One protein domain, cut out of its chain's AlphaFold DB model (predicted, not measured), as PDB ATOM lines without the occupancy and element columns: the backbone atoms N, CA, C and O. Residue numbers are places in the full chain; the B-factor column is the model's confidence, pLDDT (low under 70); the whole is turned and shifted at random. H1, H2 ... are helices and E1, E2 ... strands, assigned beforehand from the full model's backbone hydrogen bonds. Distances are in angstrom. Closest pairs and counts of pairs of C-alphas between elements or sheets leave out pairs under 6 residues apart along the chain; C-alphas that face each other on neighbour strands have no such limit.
ATOM      1  N   TYR A 315     143.866 139.121 183.255       86.19
ATOM      2  CA  TYR A 315     142.920 140.025 182.607       86.19
ATOM      3  C   TYR A 315     143.238 141.498 182.840       86.19
ATOM      4  O   TYR A 315     143.866 141.888 183.830       86.19
ATOM      5  N   THR A 316     142.739 142.329 181.931       81.25
ATOM      6  CA  THR A 316     142.718 143.786 182.062       81.25
ATOM      7  C   THR A 316     141.281 144.286 182.146       81.25
ATOM      8  O   THR A 316     140.349 143.591 181.747       81.25
ATOM      9  N   VAL A 317     141.090 145.472 182.729       81.19
ATOM     10  CA  VAL A 317     139.767 146.087 182.887       81.19
ATOM     11  C   VAL A 317     139.810 147.519 182.378       81.19
ATOM     12  O   VAL A 317     140.608 148.321 182.880       81.19
ATOM     13  N   ASP A 318     138.930 147.850 181.437       76.69
ATOM     14  CA  ASP A 318     138.726 149.219 180.961       76.69
ATOM     15  C   ASP A 318     137.297 149.707 181.228       76.69
ATOM     16  O   ASP A 318     136.339 148.951 181.136       76.69
ATOM     17  N   ASP A 319     137.163 150.993 181.554       70.38
ATOM     18  CA  ASP A 319     135.874 151.663 181.757       70.38
ATOM     19  C   ASP A 319     135.754 152.794 180.723       70.38
ATOM     20  O   ASP A 319     136.318 153.894 180.895       70.38
ATOM     21  N   SER A 320     134.985 152.540 179.666       61.56
ATOM     22  CA  SER A 320     134.840 153.428 178.510       61.56
ATOM     23  C   SER A 320     133.364 153.573 178.129       61.56
ATOM     24  O   SER A 320     132.614 152.609 178.097       61.56
ATOM     25  N   HIS A 321     132.912 154.815 177.915       58.62
ATOM     26  CA  HIS A 321     131.534 155.157 177.508       58.62
ATOM     27  C   HIS A 321     130.377 154.600 178.368       58.62
ATOM     28  O   HIS A 321     129.240 154.579 177.918       58.62
ATOM     29  N   GLY A 322     130.635 154.239 179.630       64.62
ATOM     30  CA  GLY A 322     129.611 153.695 180.533       64.62
ATOM     31  C   GLY A 322     129.553 152.168 180.558       64.62
ATOM     32  O   GLY A 322     128.819 151.636 181.375       64.62
ATOM     33  N   LEU A 323     130.374 151.493 179.749       70.94
ATOM     34  CA  LEU A 323     130.571 150.048 179.760       70.94
ATOM     35  C   LEU A 323     131.895 149.700 180.455       70.94
ATOM     36  O   LEU A 323     132.882 150.442 180.352       70.94
ATOM     37  N   THR A 324     131.910 148.569 181.157       84.38
ATOM     38  CA  THR A 324     133.124 147.965 181.713       84.38
ATOM     39  C   THR A 324     133.525 146.780 180.839       84.38
ATOM     40  O   THR A 324     132.753 145.843 180.659       84.38
ATOM     41  N   PHE A 325     134.745 146.811 180.316       86.62
ATOM     42  CA  PHE A 325     135.329 145.758 179.493       86.62
ATOM     43  C   PHE A 325     136.303 144.950 180.336       86.62
ATOM     44  O   PHE A 325     137.139 145.532 181.033       86.62
ATOM     45  N   VAL A 326     136.217 143.624 180.265       90.56
ATOM     46  CA  VAL A 326     137.208 142.722 180.863       90.56
ATOM     47  C   VAL A 326     137.829 141.888 179.759       90.56
ATOM     48  O   VAL A 326     137.126 141.102 179.137       90.56
ATOM     49  N   GLU A 327     139.126 142.054 179.520       90.81
ATOM     50  CA  GLU A 327     139.835 141.378 178.430       90.81
ATOM     51  C   GLU A 327     140.854 140.377 178.981       90.81
ATOM     52  O   GLU A 327     141.741 140.747 179.756       90.81
ATOM     53  N   TRP A 328     140.763 139.131 178.522       92.88
ATOM     54  CA  TRP A 328     141.777 138.091 178.657       92.88
ATOM     55  C   TRP A 328     142.468 137.908 177.307       92.88
ATOM     56  O   TRP A 328     141.897 137.341 176.378       92.88
ATOM     57  N   SER A 329     143.722 138.341 177.188       85.69
ATOM     58  CA  SER A 329     144.441 138.242 175.909       85.69
ATOM     59  C   SER A 329     144.879 136.809 175.563       85.69
ATOM     60  O   SER A 329     145.181 136.530 174.407       85.69
ATOM     61  N   LYS A 330     144.973 135.908 176.557       86.06
ATOM     62  CA  LYS A 330     145.369 134.491 176.385       86.06
ATOM     63  C   LYS A 330     144.595 133.557 177.331       86.06
ATOM     64  O   LYS A 330     145.200 132.986 178.245       86.06
ATOM     65  N   PRO A 331     143.270 133.425 177.169       91.50
ATOM     66  CA  PRO A 331     142.479 132.567 178.032       91.50
ATOM     67  C   PRO A 331     142.824 131.085 177.775       91.50
ATOM     68  O   PRO A 331     142.972 130.669 176.623       91.50
ATOM     69  N   PRO A 332     142.973 130.246 178.819       88.38
ATOM     70  CA  PRO A 332     143.250 128.823 178.639       88.38
ATOM     71  C   PRO A 332     142.153 128.135 177.816       88.38
ATOM     72  O   PRO A 332     140.973 128.343 178.080       88.38
ATOM     73  N   GLY A 333     142.527 127.276 176.865       86.06
ATOM     74  CA  GLY A 333     141.571 126.530 176.029       86.06
ATOM     75  C   GLY A 333     141.120 127.240 174.746       86.06
ATOM     76  O   GLY A 333     140.364 126.652 173.985       86.06
ATOM     77  N   PHE A 334     141.627 128.450 174.486       88.81
ATOM     78  CA  PHE A 334     141.327 129.273 173.305       88.81
ATOM     79  C   PHE A 334     142.534 129.410 172.350       88.81
ATOM     80  O   PHE A 334     142.697 130.403 171.641       88.81
ATOM     81  N   GLU A 335     143.419 128.411 172.353       84.88
ATOM     82  CA  GLU A 335     144.575 128.333 171.456       84.88
ATOM     83  C   GLU A 335     144.347 127.224 170.428       84.88
ATOM     84  O   GLU A 335     144.042 126.087 170.802       84.88
ATOM     85  N   THR A 336     144.505 127.549 169.146       85.75
ATOM     86  CA  THR A 336     144.427 126.594 168.035       85.75
ATOM     87  C   THR A 336     145.785 126.509 167.332       85.75
ATOM     88  O   THR A 336     146.743 127.184 167.710       85.75
ATOM     89  N   GLU A 337     145.901 125.641 166.327       85.44
ATOM     90  CA  GLU A 337     147.130 125.521 165.531       85.44
ATOM     91  C   GLU A 337     147.354 126.718 164.590       85.44
ATOM     92  O   GLU A 337     148.487 126.951 164.181       85.44
ATOM     93  N   TRP A 338     146.297 127.480 164.279       86.19
ATOM     94  CA  TRP A 338     146.307 128.558 163.283       86.19
ATOM     95  C   TRP A 338     146.004 129.949 163.858       86.19
ATOM     96  O   TRP A 338     146.388 130.943 163.259       86.19
ATOM     97  N   ALA A 339     145.368 130.044 165.028       86.81
ATOM     98  CA  ALA A 339     145.036 131.317 165.660       86.81
ATOM     99  C   ALA A 339     145.073 131.238 167.189       86.81
ATOM    100  O   ALA A 339     144.935 130.182 167.818       86.81
ATOM    101  N   ARG A 340     145.229 132.407 167.812       88.12
ATOM    102  CA  ARG A 340     145.108 132.582 169.260       88.12
ATOM    103  C   ARG A 340     143.989 133.573 169.538       88.12
ATOM    104  O   ARG A 340     144.113 134.741 169.186       88.12
ATOM    105  N   PHE A 341     142.943 133.107 170.213       91.69
ATOM    106  CA  PHE A 341     141.768 133.920 170.493       91.69
ATOM    107  C   PHE A 341     141.930 134.666 171.818       91.69
ATOM    108  O   PHE A 341     142.237 134.072 172.854       91.69
ATOM    109  N   SER A 342     141.705 135.975 171.782       93.00
ATOM    110  CA  SER A 342     141.423 136.775 172.975       93.00
ATOM    111  C   SER A 342     139.948 136.633 173.368       93.00
ATOM    112  O   SER A 342     139.112 136.279 172.540       93.00
ATOM    113  N   MET A 343     139.618 136.894 174.633       95.06
ATOM    114  CA  MET A 343     138.232 136.912 175.107       95.06
ATOM    115  C   MET A 343     137.949 138.220 175.833       95.06
ATOM    116  O   MET A 343     138.681 138.586 176.752       95.06
ATOM    117  N   THR A 344     136.869 138.891 175.458       94.06
ATOM    118  CA  THR A 344     136.426 140.148 176.055       94.06
ATOM    119  C   THR A 344     135.009 139.993 176.579       94.06
ATOM    120  O   THR A 344     134.139 139.482 175.889       94.06
ATOM    121  N   VAL A 345     134.753 140.444 177.802       94.25
ATOM    122  CA  VAL A 345     133.411 140.508 178.384       94.25
ATOM    123  C   VAL A 345     132.952 141.962 178.418       94.25
ATOM    124  O   VAL A 345     133.654 142.821 178.958       94.25
ATOM    125  N   HIS A 346     131.771 142.230 177.861       90.81
ATOM    126  CA  HIS A 346     131.116 143.538 177.877       90.81
ATOM    127  C   HIS A 346     130.104 143.594 179.015       90.81
ATOM    128  O   HIS A 346     129.058 142.945 178.973       90.81
ATOM    129  N   LEU A 347     130.408 144.393 180.033       86.25
ATOM    130  CA  LEU A 347     129.576 144.532 181.215       86.25
ATOM    131  C   LEU A 347     128.857 145.901 181.206       86.25
ATOM    132  O   LEU A 347     129.530 146.936 181.253       86.25
ATOM    133  N   PRO A 348     127.508 145.932 181.157       72.06
ATOM    134  CA  PRO A 348     126.738 147.172 181.019       72.06
ATOM    135  C   PRO A 348     126.836 148.118 182.226       72.06
ATOM    136  O   PRO A 348     126.793 149.329 182.052       72.06
ATOM    137  N   GLU A 349     127.026 147.587 183.437       72.12
ATOM    138  CA  GLU A 349     127.363 148.315 184.671       72.12
ATOM    139  C   GLU A 349     128.127 147.373 185.618       72.12
ATOM    140  O   GLU A 349     128.153 146.174 185.383       72.12
ATOM    141  N   LYS A 350     128.709 147.853 186.729       72.56
ATOM    142  CA  LYS A 350     129.317 146.969 187.752       72.56
ATOM    143  C   LYS A 350     128.252 146.193 188.535       72.56
ATOM    144  O   LYS A 350     127.964 146.520 189.687       72.56
ATOM    145  N   ASP A 351     127.664 145.202 187.878       85.62
ATOM    146  CA  ASP A 351     126.591 144.352 188.371       85.62
ATOM    147  C   ASP A 351     127.069 142.896 188.484       85.62
ATOM    148  O   ASP A 351     127.484 142.271 187.506       85.62
ATOM    149  N   ASP A 352     127.008 142.357 189.702       89.81
ATOM    150  CA  ASP A 352     127.490 141.010 190.018       89.81
ATOM    151  C   ASP A 352     126.631 139.904 189.380       89.81
ATOM    152  O   ASP A 352     127.145 138.820 189.095       89.81
ATOM    153  N   ARG A 353     125.336 140.153 189.123       91.19
ATOM    154  CA  ARG A 353     124.462 139.194 188.429       91.19
ATOM    155  C   ARG A 353     124.827 139.134 186.952       91.19
ATOM    156  O   ARG A 353     125.006 138.029 186.444       91.19
ATOM    157  N   ALA A 354     124.985 140.283 186.295       90.19
ATOM    158  CA  ALA A 354     125.436 140.332 184.903       90.19
ATOM    159  C   ALA A 354     126.816 139.672 184.746       90.19
ATOM    160  O   ALA A 354     127.002 138.822 183.878       90.19
ATOM    161  N   LEU A 355     127.761 139.981 185.644       93.00
ATOM    162  CA  LEU A 355     129.088 139.366 185.637       93.00
ATOM    163  C   LEU A 355     129.019 137.846 185.837       93.00
ATOM    164  O   LEU A 355     129.732 137.113 185.159       93.00
ATOM    165  N   SER A 356     128.158 137.353 186.732       93.25
ATOM    166  CA  SER A 356     127.982 135.910 186.923       93.25
ATOM    167  C   SER A 356     127.457 135.218 185.663       93.25
ATOM    168  O   SER A 356     127.996 134.174 185.307       93.25
ATOM    169  N   LEU A 357     126.451 135.790 184.988       91.38
ATOM    170  CA  LEU A 357     125.889 135.238 183.745       91.38
ATOM    171  C   LEU A 357     126.948 135.156 182.638       91.38
ATOM    172  O   LEU A 357     127.104 134.114 182.002       91.38
ATOM    173  N   LEU A 358     127.723 136.230 182.468       93.38
ATOM    174  CA  LEU A 358     128.803 136.309 181.485       93.38
ATOM    175  C   LEU A 358     129.909 135.289 181.782       93.38
ATOM    176  O   LEU A 358     130.348 134.579 180.881       93.38
ATOM    177  N   LEU A 359     130.321 135.148 183.047       93.88
ATOM    178  CA  LEU A 359     131.314 134.142 183.442       93.88
ATOM    179  C   LEU A 359     130.794 132.711 183.260       93.88
ATOM    180  O   LEU A 359     131.563 131.839 182.859       93.88
ATOM    181  N   ASP A 360     129.508 132.455 183.522       92.06
ATOM    182  CA  ASP A 360     128.903 131.143 183.272       92.06
ATOM    183  C   ASP A 360     128.971 130.792 181.774       92.06
ATOM    184  O   ASP A 360     129.307 129.657 181.427       92.06
ATOM    185  N   ALA A 361     128.708 131.759 180.888       90.94
ATOM    186  CA  ALA A 361     128.830 131.591 179.440       90.94
ATOM    187  C   ALA A 361     130.288 131.388 178.995       90.94
ATOM    188  O   ALA A 361     130.570 130.447 178.253       90.94
ATOM    189  N   CYS A 362     131.237 132.180 179.511       92.94
ATOM    190  CA  CYS A 362     132.669 131.998 179.243       92.94
ATOM    191  C   CYS A 362     133.152 130.592 179.628       92.94
ATOM    192  O   CYS A 362     133.886 129.952 178.877       92.94
ATOM    193  N   GLU A 363     132.736 130.084 180.791       91.56
ATOM    194  CA  GLU A 363     133.100 128.745 181.256       91.56
ATOM    195  C   GLU A 363     132.480 127.633 180.399       91.56
ATOM    196  O   GLU A 363     133.144 126.628 180.125       91.56
ATOM    197  N   ARG A 364     131.219 127.794 179.969       89.12
ATOM    198  CA  ARG A 364     130.578 126.868 179.024       89.12
ATOM    199  C   ARG A 364     131.323 126.862 177.697       89.12
ATOM    200  O   ARG A 364     131.693 125.785 177.230       89.12
ATOM    201  N   LEU A 365     131.607 128.041 177.142       89.44
ATOM    202  CA  LEU A 365     132.357 128.202 175.900       89.44
ATOM    203  C   LEU A 365     133.738 127.553 176.004       89.44
ATOM    204  O   LEU A 365     134.072 126.731 175.159       89.44
ATOM    205  N   GLN A 366     134.494 127.811 177.075       89.94
ATOM    206  CA  GLN A 366     135.820 127.222 177.297       89.94
ATOM    207  C   GLN A 366     135.806 125.683 177.236       89.94
ATOM    208  O   GLN A 366     136.743 125.074 176.722       89.94
ATOM    209  N   ARG A 367     134.748 125.032 177.742       86.62
ATOM    210  CA  ARG A 367     134.618 123.561 177.712       86.62
ATOM    211  C   ARG A 367     134.349 123.014 176.310       86.62
ATOM    212  O   ARG A 367     134.726 121.873 176.042       86.62
ATOM    213  N   ARG A 368     133.692 123.792 175.444       84.88
ATOM    214  CA  ARG A 368     133.257 123.357 174.107       84.88
ATOM    215  C   ARG A 368     133.957 124.049 172.942       84.88
ATOM    216  O   ARG A 368     133.668 123.688 171.811       84.88
ATOM    217  N   PHE A 369     134.871 124.983 173.196       83.12
ATOM    218  CA  PHE A 369     135.509 125.820 172.178       83.12
ATOM    219  C   PHE A 369     136.113 125.055 170.985       83.12
ATOM    220  O   PHE A 369     136.004 125.555 169.872       83.12
ATOM    221  N   PRO A 370     136.654 123.825 171.128       79.56
ATOM    222  CA  PRO A 370     137.114 123.064 169.965       79.56
ATOM    223  C   PRO A 370     136.029 122.742 168.925       79.56
ATOM    224  O   PRO A 370     136.369 122.500 167.777       79.56
ATOM    225  N   ALA A 371     134.745 122.710 169.303       74.06
ATOM    226  CA  ALA A 371     133.650 122.388 168.388       74.06
ATOM    227  C   ALA A 371     133.354 123.497 167.352       74.06
ATOM    228  O   ALA A 371     133.328 123.172 166.169       74.06
ATOM    229  N   PRO A 372     133.159 124.780 167.732       75.62
ATOM    230  CA  PRO A 372     132.939 125.852 166.756       75.62
ATOM    231  C   PRO A 372     134.194 126.206 165.942       75.62
ATOM    232  O   PRO A 372     134.070 126.709 164.834       75.62
ATOM    233  N   VAL A 373     135.402 125.931 166.450       81.81
ATOM    234  CA  VAL A 373     136.665 126.320 165.789       81.81
ATOM    235  C   VAL A 373     136.814 125.744 164.379       81.81
ATOM    236  O   VAL A 373     137.342 126.436 163.514       81.81
ATOM    237  N   ASP A 374     136.363 124.512 164.131       79.25
ATOM    238  CA  ASP A 374     136.454 123.905 162.795       79.25
ATOM    239  C   ASP A 374     135.519 124.601 161.789       79.25
ATOM    240  O   ASP A 374     135.875 124.763 160.623       79.25
ATOM    241  N   GLU A 375     134.346 125.054 162.239       77.25
ATOM    242  CA  GLU A 375     133.402 125.809 161.405       77.25
ATOM    243  C   GLU A 375     133.948 127.209 161.107       77.25
ATOM    244  O   GLU A 375     133.968 127.631 159.953       77.25
ATOM    245  N   VAL A 376     134.491 127.882 162.125       83.56
ATOM    246  CA  VAL A 376     135.137 129.195 161.984       83.56
ATOM    247  C   VAL A 376     136.343 129.119 161.044       83.56
ATOM    248  O   VAL A 376     136.530 129.986 160.194       83.56
ATOM    249  N   ARG A 377     137.143 128.053 161.147       86.94
ATOM    250  CA  ARG A 377     138.276 127.788 160.253       86.94
ATOM    251  C   ARG A 377     137.831 127.694 158.792       86.94
ATOM    252  O   ARG A 377     138.471 128.291 157.934       86.94
ATOM    253  N   GLN A 378     136.739 126.978 158.515       82.00
ATOM    254  CA  GLN A 378     136.187 126.894 157.161       82.00
ATOM    255  C   GLN A 378     135.631 128.244 156.691       82.00
ATOM    256  O   GLN A 378     135.865 128.629 155.552       82.00
ATOM    257  N   GLN A 379     134.971 128.997 157.575       82.06
ATOM    258  CA  GLN A 379     134.409 130.308 157.247       82.06
ATOM    259  C   GLN A 379     135.485 131.318 156.812       82.06
ATOM    260  O   GLN A 379     135.262 132.078 155.875       82.06
ATOM    261  N   VAL A 380     136.668 131.296 157.436       85.50
ATOM    262  CA  VAL A 380     137.813 132.126 157.018       85.50
ATOM    263  C   VAL A 380     138.254 131.785 155.591       85.50
ATOM    264  O   VAL A 380     138.489 132.681 154.781       85.50
ATOM    265  N   VAL A 381     138.330 130.493 155.264       84.75
ATOM    266  CA  VAL A 381     138.730 130.013 153.931       84.75
ATOM    267  C   VAL A 381     137.692 130.405 152.880       84.75
ATOM    268  O   VAL A 381     138.052 130.942 151.833       84.75
ATOM    269  N   ASP A 382     136.410 130.210 153.181       77.19
ATOM    270  CA  ASP A 382     135.305 130.574 152.289       77.19
ATOM    271  C   ASP A 382     135.257 132.099 152.057       77.19
ATOM    272  O   ASP A 382     135.055 132.554 150.928       77.19
ATOM    273  N   SER A 383     135.511 132.898 153.102       81.38
ATOM    274  CA  SER A 383     135.591 134.361 153.010       81.38
ATOM    275  C   SER A 383     136.730 134.818 152.096       81.38
ATOM    276  O   SER A 383     136.543 135.729 151.290       81.38
ATOM    277  N   PHE A 384     137.897 134.174 152.179       82.81
ATOM    278  CA  PHE A 384     139.018 134.460 151.285       82.81
ATOM    279  C   PHE A 384     138.688 134.119 149.826       82.81
ATOM    280  O   PHE A 384     138.993 134.885 148.910       82.81
ATOM    281  N   GLU A 385     138.025 132.986 149.580       76.31
ATOM    282  CA  GLU A 385     137.595 132.618 148.228       76.31
ATOM    283  C   GLU A 385     136.591 133.613 147.639       76.31
ATOM    284  O   GLU A 385     136.663 133.908 146.441       76.31
ATOM    285  N   ALA A 386     135.671 134.131 148.458       70.94
ATOM    286  CA  ALA A 386     134.719 135.161 148.055       70.94
ATOM    287  C   ALA A 386     135.425 136.484 147.719       70.94
ATOM    288  O   ALA A 386     135.164 137.056 146.659       70.94
ATOM    289  N   TYR A 387     136.367 136.915 148.563       74.88
ATOM    290  CA  TYR A 387     137.205 138.091 148.315       74.88
ATOM    291  C   TYR A 387     137.970 137.964 146.989       74.88
ATOM    292  O   TYR A 387     137.905 138.838 146.126       74.88
ATOM    293  N   ARG A 388     138.607 136.809 146.758       72.12
ATOM    294  CA  ARG A 388     139.347 136.529 145.520       72.12
ATOM    295  C   ARG A 388     138.472 136.587 144.264       72.12
ATOM    296  O   ARG A 388     138.969 136.936 143.204       72.12
ATOM    297  N   GLN A 389     137.192 136.221 144.352       67.69
ATOM    298  CA  GLN A 389     136.263 136.304 143.213       67.69
ATOM    299  C   GLN A 389     135.845 137.741 142.874       67.69
ATOM    300  O   GLN A 389     135.391 137.981 141.757       67.69
ATOM    301  N   TRP A 390     135.962 138.662 143.830       65.00
ATOM    302  CA  TRP A 390     135.649 140.081 143.659       65.00
ATOM    303  C   TRP A 390     136.824 140.904 143.123       65.00
ATOM    304  O   TRP A 390     136.601 141.942 142.502       65.00
ATOM    305  N   MET A 391     138.054 140.439 143.336       61.25
ATOM    306  CA  MET A 391     139.276 141.061 142.825       61.25
ATOM    307  C   MET A 391     139.413 140.832 141.307       61.25
ATOM    308  O   MET A 391     139.296 139.701 140.833       61.25
ATOM    309  N   ASP A 392     139.664 141.896 140.534       52.22
ATOM    310  CA  ASP A 392     140.011 141.794 139.106       52.22
ATOM    311  C   ASP A 392     141.381 141.094 138.942       52.22
ATOM    312  O   ASP A 392     142.249 141.215 139.804       52.22
ATOM    313  N   PRO A 409     144.633 128.196 146.238       77.44
ATOM    314  CA  PRO A 409     145.393 128.447 147.457       77.44
ATOM    315  C   PRO A 409     145.120 127.334 148.474       77.44
ATOM    316  O   PRO A 409     143.991 126.878 148.648       77.44
ATOM    317  N   THR A 410     146.173 126.861 149.132       85.00
ATOM    318  CA  THR A 410     146.055 125.838 150.165       85.00
ATOM    319  C   THR A 410     145.459 126.454 151.420       85.00
ATOM    320  O   THR A 410     145.824 127.558 151.823       85.00
ATOM    321  N   GLU A 411     144.593 125.699 152.085       85.69
ATOM    322  CA  GLU A 411     143.958 126.097 153.342       85.69
ATOM    323  C   GLU A 411     144.977 126.578 154.393       85.69
ATOM    324  O   GLU A 411     144.782 127.593 155.051       85.69
ATOM    325  N   GLU A 412     146.114 125.883 154.504       85.88
ATOM    326  CA  GLU A 412     147.185 126.228 155.444       85.88
ATOM    327  C   GLU A 412     147.841 127.577 155.115       85.88
ATOM    328  O   GLU A 412     148.259 128.280 156.030       85.88
ATOM    329  N   SER A 413     147.919 127.958 153.836       86.06
ATOM    330  CA  SER A 413     148.444 129.269 153.439       86.06
ATOM    331  C   SER A 413     147.475 130.411 153.740       86.06
ATOM    332  O   SER A 413     147.910 131.430 154.259       86.06
ATOM    333  N   VAL A 414     146.170 130.209 153.527       86.38
ATOM    334  CA  VAL A 414     145.139 131.212 153.850       86.38
ATOM    335  C   VAL A 414     145.085 131.464 155.357       86.38
ATOM    336  O   VAL A 414     145.054 132.604 155.805       86.38
ATOM    337  N   LEU A 415     145.148 130.406 156.169       87.62
ATOM    338  CA  LEU A 415     145.099 130.538 157.628       87.62
ATOM    339  C   LEU A 415     146.341 131.221 158.231       87.62
ATOM    340  O   LEU A 415     146.265 131.697 159.362       87.62
ATOM    341  N   LYS A 416     147.476 131.285 157.516       87.44
ATOM    342  CA  LYS A 416     148.674 132.026 157.967       87.44
ATOM    343  C   LYS A 416     148.494 133.545 157.909       87.44
ATOM    344  O   LYS A 416     149.192 134.233 158.641       87.44
ATOM    345  N   MET A 417     147.556 134.033 157.099       84.88
ATOM    346  CA  MET A 417     147.224 135.456 156.941       84.88
ATOM    347  C   MET A 417     146.270 135.980 158.033       84.88
ATOM    348  O   MET A 417     145.737 137.082 157.930       84.88
ATOM    349  N   VAL A 418     146.002 135.179 159.072       86.56
ATOM    350  CA  VAL A 418     145.223 135.595 160.245       86.56
ATOM    351  C   VAL A 418     146.151 136.300 161.235       86.56
ATOM    352  O   VAL A 418     147.027 135.668 161.833       86.56
ATOM    353  N   ASP A 419     145.934 137.593 161.462       83.88
ATOM    354  CA  ASP A 419     146.778 138.432 162.326       83.88
ATOM    355  C   ASP A 419     146.185 138.634 163.738       83.88
ATOM    356  O   ASP A 419     146.908 138.938 164.698       83.88
ATOM    357  N   GLY A 420     144.884 138.383 163.915       84.75
ATOM    358  CA  GLY A 420     144.215 138.477 165.209       84.75
ATOM    359  C   GLY A 420     142.889 137.732 165.274       84.75
ATOM    360  O   GLY A 420     142.148 137.653 164.306       84.75
ATOM    361  N   ALA A 421     142.556 137.208 166.454       90.44
ATOM    362  CA  ALA A 421     141.250 136.611 166.702       90.44
ATOM    363  C   ALA A 421     140.731 136.986 168.098       90.44
ATOM    364  O   ALA A 421     141.479 137.009 169.086       90.44
ATOM    365  N   GLY A 422     139.443 137.287 168.193       91.31
ATOM    366  CA  GLY A 422     138.798 137.700 169.432       91.31
ATOM    367  C   GLY A 422     137.378 137.173 169.541       91.31
ATOM    368  O   GLY A 422     136.679 137.032 168.546       91.31
ATOM    369  N   VAL A 423     136.963 136.881 170.769       93.38
ATOM    370  CA  VAL A 423     135.577 136.573 171.117       93.38
ATOM    371  C   VAL A 423     135.092 137.588 172.139       93.38
ATOM    372  O   VAL A 423     135.763 137.859 173.132       93.38
ATOM    373  N   THR A 424     133.910 138.124 171.910       92.94
ATOM    374  CA  THR A 424     133.209 139.076 172.753       92.94
ATOM    375  C   THR A 424     131.995 138.399 173.369       92.94
ATOM    376  O   THR A 424     131.205 137.780 172.670       92.94
ATOM    377  N   VAL A 425     131.831 138.522 174.683       94.06
ATOM    378  CA  VAL A 425     130.709 137.957 175.439       94.06
ATOM    379  C   VAL A 425     129.928 139.103 176.077       94.06
ATOM    380  O   VAL A 425     130.499 139.898 176.828       94.06
ATOM    381  N   SER A 426     128.636 139.224 175.778       91.50
ATOM    382  CA  SER A 426     127.820 140.379 176.183       91.50
ATOM    383  C   SER A 426     126.370 140.005 176.523       91.50
ATOM    384  O   SER A 426     125.936 138.896 176.233       91.50
ATOM    385  N   ILE A 427     125.615 140.915 177.154       88.31
ATOM    386  CA  ILE A 427     124.163 140.769 177.391       88.31
ATOM    387  C   ILE A 427     123.440 141.955 176.729       88.31
ATOM    388  O   ILE A 427     123.237 142.985 177.383       88.31
ATOM    389  N   PRO A 428     123.063 141.857 175.441       82.25
ATOM    390  CA  PRO A 428     122.425 142.953 174.709       82.25
ATOM    391  C   PRO A 428     121.102 143.429 175.330       82.25
ATOM    392  O   PRO A 428     120.813 144.624 175.330       82.25
ATOM    393  N   GLY A 429     120.302 142.507 175.880       72.56
ATOM    394  CA  GLY A 429     118.976 142.795 176.445       72.56
ATOM    395  C   GLY A 429     118.958 143.216 177.922       72.56
ATOM    396  O   GLY A 429     117.886 143.287 178.527       72.56
ATOM    397  N   TRP A 430     120.112 143.482 178.539       79.69
ATOM    398  CA  TRP A 430     120.189 143.801 179.968       79.69
ATOM    399  C   TRP A 430     119.414 145.086 180.340       79.69
ATOM    400  O   TRP A 430     119.490 146.075 179.608       79.69
ATOM    401  N   PRO A 431     118.722 145.151 181.503       72.44
ATOM    402  CA  PRO A 431     118.505 144.113 182.526       72.44
ATOM    403  C   PRO A 431     117.221 143.293 182.315       72.44
ATOM    404  O   PRO A 431     116.733 142.648 183.246       72.44
ATOM    405  N   HIS A 432     116.611 143.404 181.138       71.62
ATOM    406  CA  HIS A 432     115.318 142.799 180.824       71.62
ATOM    407  C   HIS A 432     115.444 141.360 180.323       71.62
ATOM    408  O   HIS A 432     114.477 140.607 180.414       71.62
ATOM    409  N   ASP A 433     116.632 140.994 179.852       72.94
ATOM    410  CA  ASP A 433     116.996 139.671 179.372       72.94
ATOM    411  C   ASP A 433     118.321 139.224 180.006       72.94
ATOM    412  O   ASP A 433     119.218 140.041 180.238       72.94
ATOM    413  N   ASP A 434     118.422 137.925 180.271       82.06
ATOM    414  CA  ASP A 434     119.620 137.264 180.795       82.06
ATOM    415  C   ASP A 434     120.396 136.529 179.678       82.06
ATOM    416  O   ASP A 434     121.429 135.917 179.960       82.06
ATOM    417  N   ALA A 435     119.909 136.560 178.427       83.06
ATOM    418  CA  ALA A 435     120.554 135.929 177.278       83.06
ATOM    419  C   ALA A 435     121.928 136.537 176.974       83.06
ATOM    420  O   ALA A 435     122.095 137.752 176.869       83.06
ATOM    421  N   VAL A 436     122.912 135.658 176.795       86.88
ATOM    422  CA  VAL A 436     124.290 136.036 176.487       86.88
ATOM    423  C   VAL A 436     124.537 135.900 174.983       86.88
ATOM    424  O   VAL A 436     124.236 134.863 174.393       86.88
ATOM    425  N   ALA A 437     125.092 136.946 174.370       87.56
ATOM    426  CA  ALA A 437     125.685 136.902 173.035       87.56
ATOM    427  C   ALA A 437     127.164 136.516 173.132       87.56
ATOM    428  O   ALA A 437     127.867 136.983 174.034       87.56
ATOM    429  N   ILE A 438     127.622 135.685 172.195       90.19
ATOM    430  CA  ILE A 438     129.031 135.338 172.004       90.19
ATOM    431  C   ILE A 438     129.371 135.612 170.537       90.19
ATOM    432  O   ILE A 438     129.060 134.811 169.652       90.19
ATOM    433  N   ASP A 439     130.016 136.747 170.303       89.25
ATOM    434  CA  ASP A 439     130.345 137.266 168.977       89.25
ATOM    435  C   ASP A 439     131.850 137.140 168.743       89.25
ATOM    436  O   ASP A 439     132.658 137.425 169.624       89.25
ATOM    437  N   GLY A 440     132.252 136.683 167.572       88.56
ATOM    438  CA  GLY A 440     133.630 136.422 167.198       88.56
ATOM    439  C   GLY A 440     134.083 137.319 166.059       88.56
ATOM    440  O   GLY A 440     133.316 137.604 165.146       88.56
ATOM    441  N   PHE A 441     135.341 137.739 166.104       89.81
ATOM    442  CA  PHE A 441     135.967 138.537 165.059       89.81
ATOM    443  C   PHE A 441     137.361 138.000 164.758       89.81
ATOM    444  O   PHE A 441     138.153 137.757 165.680       89.81
ATOM    445  N   ILE A 442     137.665 137.826 163.477       89.25
ATOM    446  CA  ILE A 442     138.979 137.427 162.979       89.25
ATOM    447  C   ILE A 442     139.486 138.527 162.066       89.25
ATOM    448  O   ILE A 442     138.883 138.830 161.043       89.25
ATOM    449  N   SER A 443     140.609 139.107 162.452       85.06
ATOM    450  CA  SER A 443     141.353 140.042 161.629       85.06
ATOM    451  C   SER A 443     142.196 139.244 160.627       85.06
ATOM    452  O   SER A 443     142.751 138.189 160.968       85.06
ATOM    453  N   VAL A 444     142.209 139.707 159.381       85.94
ATOM    454  CA  VAL A 444     142.845 139.041 158.241       85.94
ATOM    455  C   VAL A 444     143.551 140.073 157.373       85.94
ATOM    456  O   VAL A 444     143.067 141.188 157.210       85.94
ATOM    457  N   GLU A 445     144.691 139.703 156.793       83.00
ATOM    458  CA  GLU A 445     145.539 140.651 156.054       83.00
ATOM    459  C   GLU A 445     144.907 141.198 154.763       83.00
ATOM    460  O   GLU A 445     145.307 142.259 154.292       83.00
ATOM    461  N   TRP A 446     143.934 140.492 154.178       77.88
ATOM    462  CA  TRP A 446     143.300 140.890 152.913       77.88
ATOM    463  C   TRP A 446     142.083 141.814 153.075       77.88
ATOM    464  O   TRP A 446     141.600 142.337 152.077       77.88
ATOM    465  N   ASP A 447     141.565 141.986 154.292       74.25
ATOM    466  CA  ASP A 447     140.414 142.848 154.592       74.25
ATOM    467  C   ASP A 447     140.551 143.380 156.022       74.25
ATOM    468  O   ASP A 447     139.966 142.862 156.980       74.25
ATOM    469  N   ASP A 448     141.397 144.399 156.161       60.78
ATOM    470  CA  ASP A 448     141.712 145.044 157.433       60.78
ATOM    471  C   ASP A 448     140.560 145.915 157.965       60.78
ATOM    472  O   ASP A 448     140.532 146.240 159.156       60.78
ATOM    473  N   GLU A 449     139.599 146.277 157.109       63.12
ATOM    474  CA  GLU A 449     138.448 147.105 157.472       63.12
ATOM    475  C   GLU A 449     137.289 146.280 158.054       63.12
ATOM    476  O   GLU A 449     136.688 146.708 159.046       63.12
ATOM    477  N   HIS A 450     136.995 145.096 157.501       72.69
ATOM    478  CA  HIS A 450     135.814 144.310 157.884       72.69
ATOM    479  C   HIS A 450     136.135 142.981 158.575       72.69
ATOM    480  O   HIS A 450     135.343 142.544 159.409       72.69
ATOM    481  N   GLY A 451     137.276 142.346 158.285       82.00
ATOM    482  CA  GLY A 451     137.627 141.038 158.848       82.00
ATOM    483  C   GLY A 451     136.590 139.931 158.585       82.00
ATOM    484  O   GLY A 451     135.747 140.019 157.695       82.00
ATOM    485  N   VAL A 452     136.647 138.855 159.373       82.94
ATOM    486  CA  VAL A 452     135.673 137.750 159.345       82.94
ATOM    487  C   VAL A 452     134.936 137.678 160.680       82.94
ATOM    488  O   VAL A 452     135.501 137.290 161.707       82.94
ATOM    489  N   GLU A 453     133.652 138.029 160.664       84.38
ATOM    490  CA  GLU A 453     132.754 137.898 161.813       84.38
ATOM    491  C   GLU A 453     132.160 136.487 161.904       84.38
ATOM    492  O   GLU A 453     131.760 135.885 160.906       84.38
ATOM    493  N   PHE A 454     132.059 135.950 163.117       82.88
ATOM    494  CA  PHE A 454     131.399 134.672 163.377       82.88
ATOM    495  C   PHE A 454     130.600 134.726 164.678       82.88
ATOM    496  O   PHE A 454     130.860 135.546 165.550       82.88
ATOM    497  N   PHE A 455     129.642 133.821 164.844       79.62
ATOM    498  CA  PHE A 455     128.790 133.776 166.032       79.62
ATOM    499  C   PHE A 455     128.852 132.397 166.673       79.62
ATOM    500  O   PHE A 455     128.920 131.382 165.979       79.62
ATOM    501  N   VAL A 456     128.808 132.351 168.004       80.44
ATOM    502  CA  VAL A 456     128.752 131.092 168.752       80.44
ATOM    503  C   VAL A 456     127.518 131.083 169.643       80.44
ATOM    504  O   VAL A 456     127.265 132.016 170.398       80.44
ATOM    505  N   GLU A 457     126.736 130.008 169.584       75.19
ATOM    506  CA  GLU A 457     125.572 129.855 170.457       75.19
ATOM    507  C   GLU A 457     126.015 129.564 171.905       75.19
ATOM    508  O   GLU A 457     126.808 128.651 172.169       75.19
ATOM    509  N   ASP A 458     125.464 130.302 172.872       78.00
ATOM    510  CA  ASP A 458     125.597 129.969 174.293       78.00
ATOM    511  C   ASP A 458     124.667 128.799 174.664       78.00
ATOM    512  O   ASP A 458     123.612 128.968 175.277       78.00
ATOM    513  N   GLU A 459     125.033 127.575 174.271       70.06
ATOM    514  CA  GLU A 459     124.209 126.408 174.595       70.06
ATOM    515  C   GLU A 459     124.275 126.106 176.110       70.06
ATOM    516  O   GLU A 459     125.336 125.770 176.654       70.06
ATOM    517  N   SER A 460     123.144 126.128 176.816       62.84
ATOM    518  CA  SER A 460     123.073 125.628 178.199       62.84
ATOM    519  C   SER A 460     123.548 124.167 178.275       62.84
ATOM    520  O   SER A 460     123.249 123.399 177.361       62.84
ATOM    521  N   GLU A 461     124.249 123.761 179.346       57.91
ATOM    522  CA  GLU A 461     124.625 122.350 179.567       57.91
ATOM    523  C   GLU A 461     123.382 121.459 179.400       57.91
ATOM    524  O   GLU A 461     122.394 121.625 180.113       57.91
ATOM    525  N   GLU A 462     123.404 120.599 178.377       53.34
ATOM    526  CA  GLU A 462     122.217 119.975 177.791       53.34
ATOM    527  C   GLU A 462     121.275 119.340 178.824       53.34
ATOM    528  O   GLU A 462     121.676 118.596 179.726       53.34
TER     529      GLU A 462
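AT A GLANCE: This is residues 315 to 392 and 409 to 462 of the 882 residues of a protein of Maioricimonas rarisocia (UniProt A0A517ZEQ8). A strongly twisted sheet of six strands has two long helices, H1 and H2, over one face, following each other nearly end to end; no named helix covers the other face. A short helix, H3, packs on H2 and is not on the sheet. The printed part has 132 residues, with the named elements in the order E1 E2 E3 H1 H2 H3 E4 E5 E6. The sheet is mixed, in the order E1 E2 E3 E4 E5 E6, and the class is mixed, helices and strands. The whole is compact, with a radius of gyration of the C-alphas of 16.0 A and spans of 50 by 35 by 26 A.

IN THESE COORDINATES: E1 is residues 316 to 320, 12.9 A long, beginning at C-alpha 316 at (142.718, 143.786, 182.062). E2 is residues 323 to 328, 16.4 A, and E3 is residues 341 to 347, 19.4 A. H1 is residues 352 to 368, 24.5 A. H2 is residues 370 to 390, 31.4 A, beginning at C-alpha 370 at (137.114, 123.064, 169.965). H3 is residues 411 to 416, 8.9 A. E4 is residues 418 to 426, 24.1 A, and E5 is residues 437 to 444, 22.8 A. E6 is residues 447 to 456, 21.8 A; it bends by 61 degrees at residue 450 and ends at C-alpha 456 at (128.752, 131.092, 168.752).

HOW THE PARTS SIT: E1 E2 E3 and E4 E5 E6 are two meanders, each strand the antiparallel neighbour of the one before. Between E1 and E2, N 318 and O 325 are within hydrogen-bond range at 3.0 A, and between E2 and E3, N 326 and O 345 are within hydrogen-bond range at 3.0 A. E3 and E4 are parallel at 27 degrees, with N 344 and O 423 at 2.8 A. N 424 and O 439 of E4 and E5 are 2.7 A apart, and N 440 and O 454 of E5 and E6 are 2.7 A apart. E1 and E6 are the edge strands. H1 and H2 make two layers with the sheet, helices on one face of it. H1, at a height over the sheet of 9.2 A, is over E4 and only just over E3, with 3 C-alphas falling on E3; its closest C-alphas to E4 are those of Leu 358 and Val 425, 6.6 A. H2, also at 9.2 A, is over E5 and E6 and slantwise to the strands, at 48 degrees to E5 on the local plane; the closest C-alphas of H2 and E6 are those of Val 380 and Val 452, 6.5 A. H1 and H2 meet only through their link. H2 touches H3 with residues 377 to 384 alone, about perpendicular at 88 degrees, closest at the C-alphas of Val 381 and Val 414, 6.5 A. Every O i to N i+4 pair is within hydrogen-bond range in H1 and H3, and 15 of 17 are in H2.

THE WHOLE: The C-alphas farthest apart are those of Asp 352 and Asp 392, 52.4 A. Residues 393 to 408 are not printed, and C-alphas 392 and 409 are 16.6 A apart across this cut, in the link from H2 to H3. The link from E2 to E3, residues 329 to 340, is long. The mean pLDDT of the printed part is 82.3; residues 320 to 322, 389 to 392, 448 to 449 and 460 to 462 are under 70.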